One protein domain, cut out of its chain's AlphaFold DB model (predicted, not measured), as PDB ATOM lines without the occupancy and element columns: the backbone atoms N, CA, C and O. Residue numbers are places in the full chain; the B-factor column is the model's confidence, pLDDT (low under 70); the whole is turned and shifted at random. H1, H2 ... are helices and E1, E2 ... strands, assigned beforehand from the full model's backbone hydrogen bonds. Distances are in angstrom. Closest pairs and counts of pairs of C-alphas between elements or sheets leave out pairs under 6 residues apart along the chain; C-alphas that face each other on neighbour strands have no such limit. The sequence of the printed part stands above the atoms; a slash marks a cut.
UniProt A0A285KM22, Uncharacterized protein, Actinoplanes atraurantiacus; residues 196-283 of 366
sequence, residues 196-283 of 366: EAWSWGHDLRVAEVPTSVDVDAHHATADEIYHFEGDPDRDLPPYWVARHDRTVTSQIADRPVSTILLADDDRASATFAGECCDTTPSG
ATOM      1  N   GLU A 196      60.909  32.340 -27.328       34.69
ATOM      2  CA  GLU A 196      59.865  33.295 -27.684       34.69
ATOM      3  C   GLU A 196      58.991  32.643 -28.751       34.69
ATOM      4  O   GLU A 196      57.834  32.431 -28.481       34.69
ATOM      5  N   ALA A 197      59.475  32.110 -29.869       37.22
ATOM      6  CA  ALA A 197      58.611  31.391 -30.819       37.22
ATOM      7  C   ALA A 197      57.841  30.196 -30.202       37.22
ATOM      8  O   ALA A 197      56.773  29.843 -30.696       37.22
ATOM      9  N   TRP A 198      58.321  29.592 -29.104       34.38
ATOM     10  CA  TRP A 198      57.653  28.495 -28.386       34.38
ATOM     11  C   TRP A 198      56.799  28.966 -27.194       34.38
ATOM     12  O   TRP A 198      55.756  28.371 -26.928       34.38
ATOM     13  N   SER A 199      57.149  30.058 -26.503       32.44
ATOM     14  CA  SER A 199      56.288  30.717 -25.504       32.44
ATOM     15  C   SER A 199      55.180  31.517 -26.187       32.44
ATOM     16  O   SER A 199      54.061  31.534 -25.696       32.44
ATOM     17  N   TRP A 200      55.449  32.042 -27.381       37.78
ATOM     18  CA  TRP A 200      54.532  32.505 -28.426       37.78
ATOM     19  C   TRP A 200      54.009  31.338 -29.285       37.78
ATOM     20  O   TRP A 200      53.308  31.549 -30.260       37.78
ATOM     21  N   GLY A 201      54.301  30.087 -28.925       32.06
ATOM     22  CA  GLY A 201      53.462  28.932 -29.263       32.06
ATOM     23  C   GLY A 201      52.298  28.787 -28.274       32.06
ATOM     24  O   GLY A 201      51.282  28.175 -28.589       32.06
ATOM     25  N   HIS A 202      52.422  29.404 -27.091       32.31
ATOM     26  CA  HIS A 202      51.342  29.632 -26.128       32.31
ATOM     27  C   HIS A 202      50.792  31.071 -26.151       32.31
ATOM     28  O   HIS A 202      49.688  31.297 -25.662       32.31
ATOM     29  N   ASP A 203      51.517  32.001 -26.773       30.45
ATOM     30  CA  ASP A 203      51.079  33.347 -27.161       30.45
ATOM     31  C   ASP A 203      51.141  33.538 -28.687       30.45
ATOM     32  O   ASP A 203      51.236  34.650 -29.209       30.45
ATOM     33  N   LEU A 204      50.947  32.438 -29.426       34.59
ATOM     34  CA  LEU A 204      50.260  32.487 -30.704       34.59
ATOM     35  C   LEU A 204      48.850  32.786 -30.234       34.59
ATOM     36  O   LEU A 204      47.983  31.921 -30.115       34.59
ATOM     37  N   ARG A 205      48.615  34.069 -29.964       34.41
ATOM     38  CA  ARG A 205      47.377  34.633 -30.417       34.41
ATOM     39  C   ARG A 205      47.400  34.352 -31.922       34.41
ATOM     40  O   ARG A 205      47.746  35.205 -32.728       34.41
ATOM     41  N   VAL A 206      46.881  33.178 -32.287       37.25
ATOM     42  CA  VAL A 206      45.634  33.177 -33.032       37.25
ATOM     43  C   VAL A 206      44.790  34.212 -32.295       37.25
ATOM     44  O   VAL A 206      44.074  33.898 -31.347       37.25
ATOM     45  N   ALA A 207      45.014  35.498 -32.599       37.50
ATOM     46  CA  ALA A 207      44.004  36.496 -32.368       37.50
ATOM     47  C   ALA A 207      42.829  35.822 -33.035       37.50
ATOM     48  O   ALA A 207      42.985  35.470 -34.205       37.50
ATOM     49  N   GLU A 208      41.811  35.446 -32.251       35.28
ATOM     50  CA  GLU A 208      40.631  34.788 -32.785       35.28
ATOM     51  C   GLU A 208      40.264  35.597 -34.013       35.28
ATOM     52  O   GLU A 208      39.837  36.751 -33.906       35.28
ATOM     53  N   VAL A 209      40.617  35.047 -35.176       44.06
ATOM     54  CA  VAL A 209      40.410  35.744 -36.424       44.06
ATOM     55  C   VAL A 209      38.900  35.827 -36.445       44.06
ATOM     56  O   VAL A 209      38.260  34.787 -36.231       44.06
ATOM     57  N   PRO A 210      38.310  37.030 -36.566       41.09
ATOM     58  CA  PRO A 210      36.869  37.129 -36.650       41.09
ATOM     59  C   PRO A 210      36.435  36.082 -37.667       41.09
ATOM     60  O   PRO A 210      36.956  36.047 -38.780       41.09
ATOM     61  N   THR A 211      35.551  35.172 -37.256       48.06
ATOM     62  CA  THR A 211      35.150  33.984 -38.033       48.06
ATOM     63  C   THR A 211      34.567  34.330 -39.410       48.06
ATOM     64  O   THR A 211      34.251  33.441 -40.194       48.06
ATOM     65  N   SER A 212      34.445  35.621 -39.714       55.69
ATOM     66  CA  SER A 212      34.293  36.197 -41.038       55.69
ATOM     67  C   SER A 212      35.402  37.233 -41.292       55.69
ATOM     68  O   SER A 212      35.262  38.402 -40.918       55.69
ATOM     69  N   VAL A 213      36.495  36.830 -41.943       67.06
ATOM     70  CA  VAL A 213      37.308  37.784 -42.706       67.06
ATOM     71  C   VAL A 213      36.509  38.091 -43.965       67.06
ATOM     72  O   VAL A 213      36.114  37.171 -44.681       67.06
ATOM     73  N   ASP A 214      36.219  39.366 -44.211       84.06
ATOM     74  CA  ASP A 214      35.722  39.799 -45.515       84.06
ATOM     75  C   ASP A 214      36.871  39.634 -46.516       84.06
ATOM     76  O   ASP A 214      37.768  40.473 -46.597       84.06
ATOM     77  N   VAL A 215      36.887  38.484 -47.193       83.50
ATOM     78  CA  VAL A 215      37.959  38.065 -48.104       83.50
ATOM     79  C   VAL A 215      38.158  39.094 -49.218       83.50
ATOM     80  O   VAL A 215      39.296  39.398 -49.566       83.50
ATOM     81  N   ASP A 216      37.080  39.705 -49.714       84.25
ATOM     82  CA  ASP A 216      37.152  40.705 -50.781       84.25
ATOM     83  C   ASP A 216      37.809  42.003 -50.290       84.25
ATOM     84  O   ASP A 216      38.684  42.557 -50.961       84.25
ATOM     85  N   ALA A 217      37.447  42.469 -49.089       82.50
ATOM     86  CA  ALA A 217      38.098  43.623 -48.466       82.50
ATOM     87  C   ALA A 217      39.570  43.338 -48.108       82.50
ATOM     88  O   ALA A 217      40.428  44.217 -48.240       82.50
ATOM     89  N   HIS A 218      39.870  42.105 -47.690       81.56
ATOM     90  CA  HIS A 218      41.225  41.662 -47.360       81.56
ATOM     91  C   HIS A 218      42.118  41.628 -48.602       81.56
ATOM     92  O   HIS A 218      43.210  42.192 -48.601       81.56
ATOM     93  N   HIS A 219      41.619  41.064 -49.703       87.38
ATOM     94  CA  HIS A 219      42.314  41.032 -50.989       87.38
ATOM     95  C   HIS A 219      42.582  42.431 -51.549       87.38
ATOM     96  O   HIS A 219      43.651  42.679 -52.101       87.38
ATOM     97  N   ALA A 220      41.637  43.363 -51.388       86.31
ATOM     98  CA  ALA A 220      41.763  44.722 -51.914       86.31
ATOM     99  C   ALA A 220      42.893  45.545 -51.268       86.31
ATOM    100  O   ALA A 220      43.287  46.573 -51.819       86.31
ATOM    101  N   THR A 221      43.385  45.122 -50.102       88.69
ATOM    102  CA  THR A 221      44.406  45.839 -49.321       88.69
ATOM    103  C   THR A 221      45.744  45.109 -49.253       88.69
ATOM    104  O   THR A 221      46.655  45.604 -48.597       88.69
ATOM    105  N   ALA A 222      45.864  43.952 -49.909       88.19
ATOM    106  CA  ALA A 222      47.091  43.168 -49.918       88.19
ATOM    107  C   ALA A 222      48.184  43.858 -50.745       88.19
ATOM    108  O   ALA A 222      47.919  44.343 -51.848       88.19
ATOM    109  N   ASP A 223      49.410  43.855 -50.230       86.75
ATOM    110  CA  ASP A 223      50.594  44.293 -50.970       86.75
ATOM    111  C   ASP A 223      50.909  43.300 -52.095       86.75
ATOM    112  O   ASP A 223      51.227  43.687 -53.220       86.75
ATOM    113  N   GLU A 224      50.749  42.007 -51.801       84.12
ATOM    114  CA  GLU A 224      50.872  40.915 -52.760       84.12
ATOM    115  C   GLU A 224      49.747  39.909 -52.557       84.12
ATOM    116  O   GLU A 224      49.362  39.598 -51.432       84.12
ATOM    117  N   ILE A 225      49.217  39.374 -53.652       88.69
ATOM    118  CA  ILE A 225      48.191  38.342 -53.593       88.69
ATOM    119  C   ILE A 225      48.394  37.310 -54.689       88.69
ATOM    120  O   ILE A 225      48.739  37.633 -55.829       88.69
ATOM    121  N   TYR A 226      48.161  36.061 -54.321       84.50
ATOM    122  CA  TYR A 226      48.169  34.925 -55.209       84.50
ATOM    123  C   TYR A 226      46.884  34.121 -55.065       84.50
ATOM    124  O   TYR A 226      46.433  33.835 -53.956       84.50
ATOM    125  N   HIS A 227      46.342  33.715 -56.210       84.19
ATOM    126  CA  HIS A 227      45.221  32.795 -56.315       84.19
ATOM    127  C   HIS A 227      45.650  31.582 -57.128       84.19
ATOM    128  O   HIS A 227      46.145  31.718 -58.248       84.19
ATOM    129  N   PHE A 228      45.399  30.407 -56.572       81.56
ATOM    130  CA  PHE A 228      45.451  29.135 -57.263       81.56
ATOM    131  C   PHE A 228      44.023  28.623 -57.451       81.56
ATOM    132  O   PHE A 228      43.286  28.443 -56.481       81.56
ATOM    133  N   GLU A 229      43.622  28.391 -58.701       83.88
ATOM    134  CA  GLU A 229      42.258  27.957 -59.041       83.88
ATOM    135  C   GLU A 229      41.962  26.501 -58.649       83.88
ATOM    136  O   GLU A 229      40.809  26.081 -58.714       83.88
ATOM    137  N   GLY A 230      42.970  25.743 -58.216       79.19
ATOM    138  CA  GLY A 230      42.855  24.304 -58.016       79.19
ATOM    139  C   GLY A 230      43.328  23.524 -59.241       79.19
ATOM    140  O   GLY A 230      43.331  24.027 -60.363       79.19
ATOM    141  N   ASP A 231      43.698  22.269 -59.023       77.94
ATOM    142  CA  ASP A 231      43.914  21.287 -60.081       77.94
ATOM    143  C   ASP A 231      43.116  20.021 -59.727       77.94
ATOM    144  O   ASP A 231      43.551  19.232 -58.879       77.94
ATOM    145  N   PRO A 232      41.932  19.820 -60.338       75.25
ATOM    146  CA  PRO A 232      41.088  18.670 -60.036       75.25
ATOM    147  C   PRO A 232      41.716  17.347 -60.486       75.25
ATOM    148  O   PRO A 232      41.423  16.314 -59.887       75.25
ATOM    149  N   ASP A 233      42.594  17.357 -61.495       69.19
ATOM    150  CA  ASP A 233      43.263  16.146 -61.978       69.19
ATOM    151  C   ASP A 233      44.336  15.665 -60.987       69.19
ATOM    152  O   ASP A 233      44.685  14.482 -60.959       69.19
ATOM    153  N   ARG A 234      44.840  16.576 -60.143       68.31
ATOM    154  CA  ARG A 234      45.830  16.302 -59.089       68.31
ATOM    155  C   ARG A 234      45.250  16.322 -57.671       68.31
ATOM    156  O   ARG A 234      46.025  16.212 -56.724       68.31
ATOM    157  N   ASP A 235      43.928  16.446 -57.527       75.25
ATOM    158  CA  ASP A 235      43.231  16.598 -56.236       75.25
ATOM    159  C   ASP A 235      43.787  17.767 -55.392       75.25
ATOM    160  O   ASP A 235      43.909  17.696 -54.167       75.25
ATOM    161  N   LEU A 236      44.177  18.857 -56.064       76.56
ATOM    162  CA  LEU A 236      44.663  20.073 -55.420       76.56
ATOM    163  C   LEU A 236      43.510  21.082 -55.321       76.56
ATOM    164  O   LEU A 236      43.057  21.586 -56.352       76.56
ATOM    165  N   PRO A 237      43.008  21.398 -54.115       79.69
ATOM    166  CA  PRO A 237      41.932  22.367 -53.961       79.69
ATOM    167  C   PRO A 237      42.398  23.787 -54.327       79.69
ATOM    168  O   PRO A 237      43.583  24.101 -54.180       79.69
ATOM    169  N   PRO A 238      41.475  24.671 -54.747       85.44
ATOM    170  CA  PRO A 238      41.771  26.090 -54.887       85.44
ATOM    171  C   PRO A 238      42.292  26.666 -53.570       85.44
ATOM    172  O   PRO A 238      41.839  26.275 -52.489       85.44
ATOM    173  N   TYR A 239      43.209  27.620 -53.642       87.62
ATOM    174  CA  TYR A 239      43.666  28.354 -52.467       87.62
ATOM    175  C   TYR A 239      44.111  29.764 -52.836       87.62
ATOM    176  O   TYR A 239      44.320  30.091 -54.004       87.62
ATOM    177  N   TRP A 240      44.253  30.619 -51.834       89.88
ATOM    178  CA  TRP A 240      44.854  31.933 -52.003       89.88
ATOM    179  C   TRP A 240      45.814  32.240 -50.864       89.88
ATOM    180  O   TRP A 240      45.693  31.701 -49.763       89.88
ATOM    181  N   VAL A 241      46.774  33.109 -51.155       88.81
ATOM    182  CA  VAL A 241      47.735  33.647 -50.195       88.81
ATOM    183  C   VAL A 241      47.819  35.146 -50.444       88.81
ATOM    184  O   VAL A 241      47.917  35.579 -51.588       88.81
ATOM    185  N   ALA A 242      47.757  35.947 -49.393       89.81
ATOM    186  CA  ALA A 242      47.885  37.392 -49.432       89.81
ATOM    187  C   ALA A 242      48.950  37.831 -48.426       89.81
ATOM    188  O   ALA A 242      49.054  37.261 -47.340       89.81
ATOM    189  N   ARG A 243      49.728  38.848 -48.784       91.62
ATOM    190  CA  ARG A 243      50.695  39.501 -47.908       91.62
ATOM    191  C   ARG A 243      50.240  40.924 -47.609       91.62
ATOM    192  O   ARG A 243      49.875  41.661 -48.524       91.62
ATOM    193  N   HIS A 244      50.301  41.295 -46.337       91.19
ATOM    194  CA  HIS A 244      50.024  42.629 -45.809       91.19
ATOM    195  C   HIS A 244      51.165  43.014 -44.873       91.19
ATOM    196  O   HIS A 244      51.188  42.586 -43.714       91.19
ATOM    197  N   ASP A 245      52.115  43.800 -45.366       91.12
ATOM    198  CA  ASP A 245      53.358  44.145 -44.677       91.12
ATOM    199  C   ASP A 245      54.039  42.853 -44.183       91.12
ATOM    200  O   ASP A 245      54.366  41.959 -44.973       91.12
ATOM    201  N   ARG A 246      54.154  42.684 -42.863       89.38
ATOM    202  CA  ARG A 246      54.755  41.503 -42.233       89.38
ATOM    203  C   ARG A 246      53.779  40.348 -42.001       89.38
ATOM    204  O   ARG A 246      54.104  39.402 -41.290       89.38
ATOM    205  N   THR A 247      52.562  40.430 -42.526       88.19
ATOM    206  CA  THR A 247      51.506  39.437 -42.307       88.19
ATOM    207  C   THR A 247      51.273  38.637 -43.575       88.19
ATOM    208  O   THR A 247      51.093  39.214 -44.639       88.19
ATOM    209  N   VAL A 248      51.228  37.313 -43.465       87.31
ATOM    210  CA  VAL A 248      50.823  36.411 -44.546       87.31
ATOM    211  C   VAL A 248      49.515  35.746 -44.145       87.31
ATOM    212  O   VAL A 248      49.433  35.073 -43.118       87.31
ATOM    213  N   THR A 249      48.474  35.950 -44.940       90.81
ATOM    214  CA  THR A 249      47.170  35.310 -44.782       90.81
ATOM    215  C   THR A 249      46.988  34.296 -45.895       90.81
ATOM    216  O   THR A 249      47.215  34.621 -47.054       90.81
ATOM    217  N   SER A 250      46.551  33.083 -45.581       89.56
ATOM    218  CA  SER A 250      46.254  32.073 -46.596       89.56
ATOM    219  C   SER A 250      44.940  31.365 -46.311       89.56
ATOM    220  O   SER A 250      44.489  31.269 -45.170       89.56
ATOM    221  N   GLN A 251      44.299  30.859 -47.356       89.38
ATOM    222  CA  GLN A 251      43.132  30.004 -47.213       89.38
ATOM    223  C   GLN A 251      43.113  28.964 -48.321       89.38
ATOM    224  O   GLN A 251      43.128  29.296 -49.504       89.38
ATOM    225  N   ILE A 252      42.999  27.705 -47.919       86.12
ATOM    226  CA  ILE A 252      42.650  26.599 -48.808       86.12
ATOM    227  C   ILE A 252      41.126  26.479 -48.823       86.12
ATOM    228  O   ILE A 252      40.497  26.637 -47.773       86.12
ATOM    229  N   ALA A 253      40.531  26.196 -49.984       85.12
ATOM    230  CA  ALA A 253      39.092  25.989 -50.115       85.12
ATOM    231  C   ALA A 253      38.561  25.048 -49.020       85.12
ATOM    232  O   ALA A 253      39.187  24.042 -48.676       85.12
ATOM    233  N   ASP A 254      37.426  25.429 -48.431       80.56
ATOM    234  CA  ASP A 254      36.759  24.724 -47.329       80.56
ATOM    235  C   ASP A 254      37.571  24.595 -46.024       80.56
ATOM    236  O   ASP A 254      37.162  23.886 -45.098       80.56
ATOM    237  N   ARG A 255      38.697  25.311 -45.896       82.38
ATOM    238  CA  ARG A 255      39.469  25.422 -44.651       82.38
ATOM    239  C   ARG A 255      39.358  26.821 -44.031       82.38
ATOM    240  O   ARG A 255      39.084  27.801 -44.733       82.38
ATOM    241  N   PRO A 256      39.560  26.934 -42.704       85.06
ATOM    242  CA  PRO A 256      39.686  28.229 -42.047       85.06
ATOM    243  C   PRO A 256      40.836  29.048 -42.637       85.06
ATOM    244  O   PRO A 256      41.851  28.493 -43.057       85.06
ATOM    245  N   VAL A 257      40.677  30.369 -42.622       86.50
ATOM    246  CA  VAL A 257      41.747  31.308 -42.969       86.50
ATOM    247  C   VAL A 257      42.882  31.171 -41.948       86.50
ATOM    248  O   VAL A 257      42.652  31.245 -40.740       86.50
ATOM    249  N   SER A 258      44.099  30.973 -42.442       85.31
ATOM    250  CA  SER A 258      45.340  31.027 -41.676       85.31
ATOM    251  C   SER A 258      45.923  32.432 -41.757       85.31
ATOM    252  O   SER A 258      45.809  33.106 -42.778       85.31
ATOM    253  N   THR A 259      46.524  32.922 -40.679       89.19
ATOM    254  CA  THR A 259      47.200  34.225 -40.658       89.19
ATOM    255  C   THR A 259      48.447  34.122 -39.805       89.19
ATOM    256  O   THR A 259      48.383  33.686 -38.657       89.19
ATOM    257  N   ILE A 260      49.574  34.527 -40.376       83.56
ATOM    258  CA  ILE A 260      50.896  34.440 -39.770       83.56
ATOM    259  C   ILE A 260      51.485  35.846 -39.765       83.56
ATOM    260  O   ILE A 260      51.644  36.457 -40.817       83.56
ATOM    261  N   LEU A 261      51.805  36.363 -38.582       87.50
ATOM    262  CA  LEU A 261      52.561  37.602 -38.430       87.50
ATOM    263  C   LEU A 261      54.043  37.262 -38.270       87.50
ATOM    264  O   LEU A 261      54.403  36.458 -37.411       87.50
ATOM    265  N   LEU A 262      54.896  37.884 -39.077       84.19
ATOM    266  CA  LEU A 262      56.326  37.605 -39.146       84.19
ATOM    267  C   LEU A 262      57.146  38.772 -38.584       84.19
ATOM    268  O   LEU A 262      56.659  39.889 -38.393       84.19
ATOM    269  N   ALA A 263      58.400  38.480 -38.236       67.62
ATOM    270  CA  ALA A 263      59.275  39.428 -37.550       67.62
ATOM    271  C   ALA A 263      59.597  40.653 -38.421       67.62
ATOM    272  O   ALA A 263      59.601  41.781 -37.923       67.62
ATOM    273  N   ASP A 264      59.775  40.434 -39.720       82.19
ATOM    274  CA  ASP A 264      60.221  41.416 -40.701       82.19
ATOM    275  C   ASP A 264      59.606  41.140 -42.087       82.19
ATOM    276  O   ASP A 264      58.938  40.124 -42.307       82.19
ATOM    277  N   ASP A 265      59.783  42.109 -42.986       72.81
ATOM    278  CA  ASP A 265      59.225  42.113 -44.343       72.81
ATOM    279  C   ASP A 265      59.879  41.051 -45.245       72.81
ATOM    280  O   ASP A 265      59.202  40.413 -46.055       72.81
ATOM    281  N   ASP A 266      61.175  40.790 -45.047       67.31
ATOM    282  CA  ASP A 266      61.927  39.789 -45.808       67.31
ATOM    283  C   ASP A 266      61.381  38.381 -45.526       67.31
ATOM    284  O   ASP A 266      61.058  37.627 -46.448       67.31
ATOM    285  N   ARG A 267      61.153  38.041 -44.251       63.06
ATOM    286  CA  ARG A 267      60.523  36.772 -43.857       63.06
ATOM    287  C   ARG A 267      59.078  36.668 -44.314       63.06
ATOM    288  O   ARG A 267      58.644  35.567 -44.654       63.06
ATOM    289  N   ALA A 268      58.328  37.771 -44.324       66.88
ATOM    290  CA  ALA A 268      56.973  37.799 -44.873       66.88
ATOM    291  C   ALA A 268      56.953  37.514 -46.370       66.88
ATOM    292  O   ALA A 268      56.140  36.711 -46.824       66.88
ATOM    293  N   SER A 269      57.900  38.079 -47.109       69.44
ATOM    294  CA  SER A 269      58.078  37.823 -48.535       69.44
ATOM    295  C   SER A 269      58.490  36.371 -48.804       69.44
ATOM    296  O   SER A 269      57.888  35.708 -49.650       69.44
ATOM    297  N   ALA A 270      59.440  35.827 -48.036       65.88
ATOM    298  CA  ALA A 270      59.869  34.432 -48.153       65.88
ATOM    299  C   ALA A 270      58.752  33.438 -47.783       65.88
ATOM    300  O   ALA A 270      58.521  32.462 -48.494       65.88
ATOM    301  N   THR A 271      58.008  33.704 -46.705       71.06
ATOM    302  CA  THR A 271      56.881  32.858 -46.277       71.06
ATOM    303  C   THR A 271      55.733  32.927 -47.275       71.06
ATOM    304  O   THR A 271      55.169  31.893 -47.614       71.06
ATOM    305  N   PHE A 272      55.415  34.117 -47.797       76.06
ATOM    306  CA  PHE A 272      54.453  34.269 -48.887       76.06
ATOM    307  C   PHE A 272      54.870  33.424 -50.095       76.06
ATOM    308  O   PHE A 272      54.057  32.658 -50.601       76.06
ATOM    309  N   ALA A 273      56.139  33.488 -50.512       66.81
ATOM    310  CA  ALA A 273      56.653  32.681 -51.615       66.81
ATOM    311  C   ALA A 273      56.546  31.167 -51.346       66.81
ATOM    312  O   ALA A 273      56.133  30.434 -52.244       66.81
ATOM    313  N   GLY A 274      56.855  30.723 -50.123       66.31
ATOM    314  CA  GLY A 274      56.768  29.322 -49.696       66.31
ATOM    315  C   GLY A 274      55.336  28.782 -49.608       66.31
ATOM    316  O   GLY A 274      55.043  27.713 -50.134       66.31
ATOM    317  N   GLU A 275      54.409  29.539 -49.016       68.06
ATOM    318  CA  GLU A 275      52.971  29.206 -48.982       68.06
ATOM    319  C   GLU A 275      52.354  29.222 -50.390       68.06
ATOM    320  O   GLU A 275      51.370  28.543 -50.685       68.06
ATOM    321  N   CYS A 276      52.971  29.977 -51.296       65.69
ATOM    322  CA  CYS A 276      52.651  30.003 -52.710       65.69
ATOM    323  C   CYS A 276      53.385  28.936 -53.541       65.69
ATOM    324  O   CYS A 276      53.292  28.998 -54.771       65.69
ATOM    325  N   CYS A 277      54.115  27.982 -52.946       55.91
ATOM    326  CA  CYS A 277      54.771  26.891 -53.679       55.91
ATOM    327  C   CYS A 277      53.750  25.862 -54.192       55.91
ATOM    328  O   CYS A 277      53.764  24.681 -53.849       55.91
ATOM    329  N   ASP A 278      52.878  26.320 -55.083       58.94
ATOM    330  CA  ASP A 278      52.300  25.476 -56.102       58.94
ATOM    331  C   ASP A 278      53.445  24.943 -56.979       58.94
ATOM    332  O   ASP A 278      54.163  25.705 -57.631       58.94
ATOM    333  N   THR A 279      53.608  23.619 -57.000       53.16
ATOM    334  CA  THR A 279      54.562  22.924 -57.885       53.16
ATOM    335  C   THR A 279      54.232  23.085 -59.374       53.16
ATOM    336  O   THR A 279      54.974  22.587 -60.225       53.16
ATOM    337  N   THR A 280      53.131  23.755 -59.739       58.34
ATOM    338  CA  THR A 280      52.887  24.123 -61.135       58.34
ATOM    339  C   THR A 280      53.931  25.133 -61.642       58.34
ATOM    340  O   THR A 280      54.481  25.928 -60.876       58.34
ATOM    341  N   PRO A 281      54.203  25.161 -62.963       56.41
ATOM    342  CA  PRO A 281      55.102  26.146 -63.573       56.41
ATOM    343  C   PRO A 281      54.688  27.613 -63.343       56.41
ATOM    344  O   PRO A 281      55.468  28.523 -63.616       56.41
ATOM    345  N   SER A 282      53.448  27.848 -62.908       57.34
ATOM    346  CA  SER A 282      52.825  29.163 -62.727       57.34
ATOM    347  C   SER A 282      52.795  29.653 -61.275       57.34
ATOM    348  O   SER A 282      52.403  30.801 -61.046       57.34
ATOM    349  N   GLY A 283      53.223  28.834 -60.308       63.06
ATOM    350  CA  GLY A 283      53.284  29.215 -58.897       63.06
ATOM    351  C   GLY A 283      54.184  30.444 -58.639       63.06
ATOM    352  O   GLY A 283      55.147  30.689 -59.374       63.06
TER     353      GLY A 283
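AT A GLANCE: This is residues 196 to 283 of the 366 residues of an uncharacterized protein of Actinoplanes atraurantiacus (UniProt A0A285KM22). One sheet of four antiparallel strands, E1 to E4, has the helix H3 over one face, running along its strands. The small helix H2 only grazes the sheet, and at the start residues 196 to 203, with H1 among them, stick out from the body. The printed part has 88 residues, with three named helices and four named strands in the order H1 H2 E1 E2 E3 E4 H3, and the sheet runs E1 E2 E3 E4. The class is mixed, helices and strands, with under half of the residues, 41, in named elements. The whole is compact, with a radius of gyration of the C-alphas of 13.7 A and spans of 41 by 28 by 26 A.

HOW THE PARTS SIT: Start at H1, residues 196 to 199, which is not on the sheet. A long link leads to H2, residues 215 to 219, which only grazes the sheet; its His 219 and Ala 242 of E2, residues 239 to 244, have C-alphas 6.8 A apart, the closest of the two elements. Then look at the meander, each strand the antiparallel neighbour of the one before. E1, residues 224 to 228, and E2 form a hairpin, with N 226 and O 241 2.8 A apart, within hydrogen-bond range. E2 and E3, residues 247 to 252, form the next, with N 242 and O 249 at 2.7 A. E3 and E4, residues 258 to 261, form the third, with N 248 and O 260 at 2.8 A. E1 and E4 are the edge strands. H3, residues 265 to 275, makes two layers with the sheet, a helix on one face of it, at a height over the sheet of 8.2 A. It lies over E2 and E3, along the strands, at 0 degrees to E3 on the local plane; the closest C-alphas of E3 and H3, those of Val 248 and Phe 272, are 6.1 A apart. Every O i to N i+4 pair is within hydrogen-bond range in H2 and H3; H1 is too short for such a pair.

IN THESE COORDINATES: Find C-alpha 196 at (59.865, 33.295, -27.684), where H1, four residues, begins. H2 has five residues. E1 is 13.7 A from first to last C-alpha, and E2, from C-alpha 239 at (43.666, 28.354, -52.467), is 17.0 A. E3 is 16.9 A and E4 10.3 A. H3, 15.1 A long, ends at C-alpha 275 at (52.971, 29.206, -48.982).

THE WHOLE: The two C-alphas farthest apart, those of Glu 196 and Asp 233, are 41.8 A apart. The printed part has no cut, and the link H1 to H2 is long. The mean pLDDT of the printed part is 70.7; look for values under 70 at, among others, residues 196 to 213 and 273 to 283.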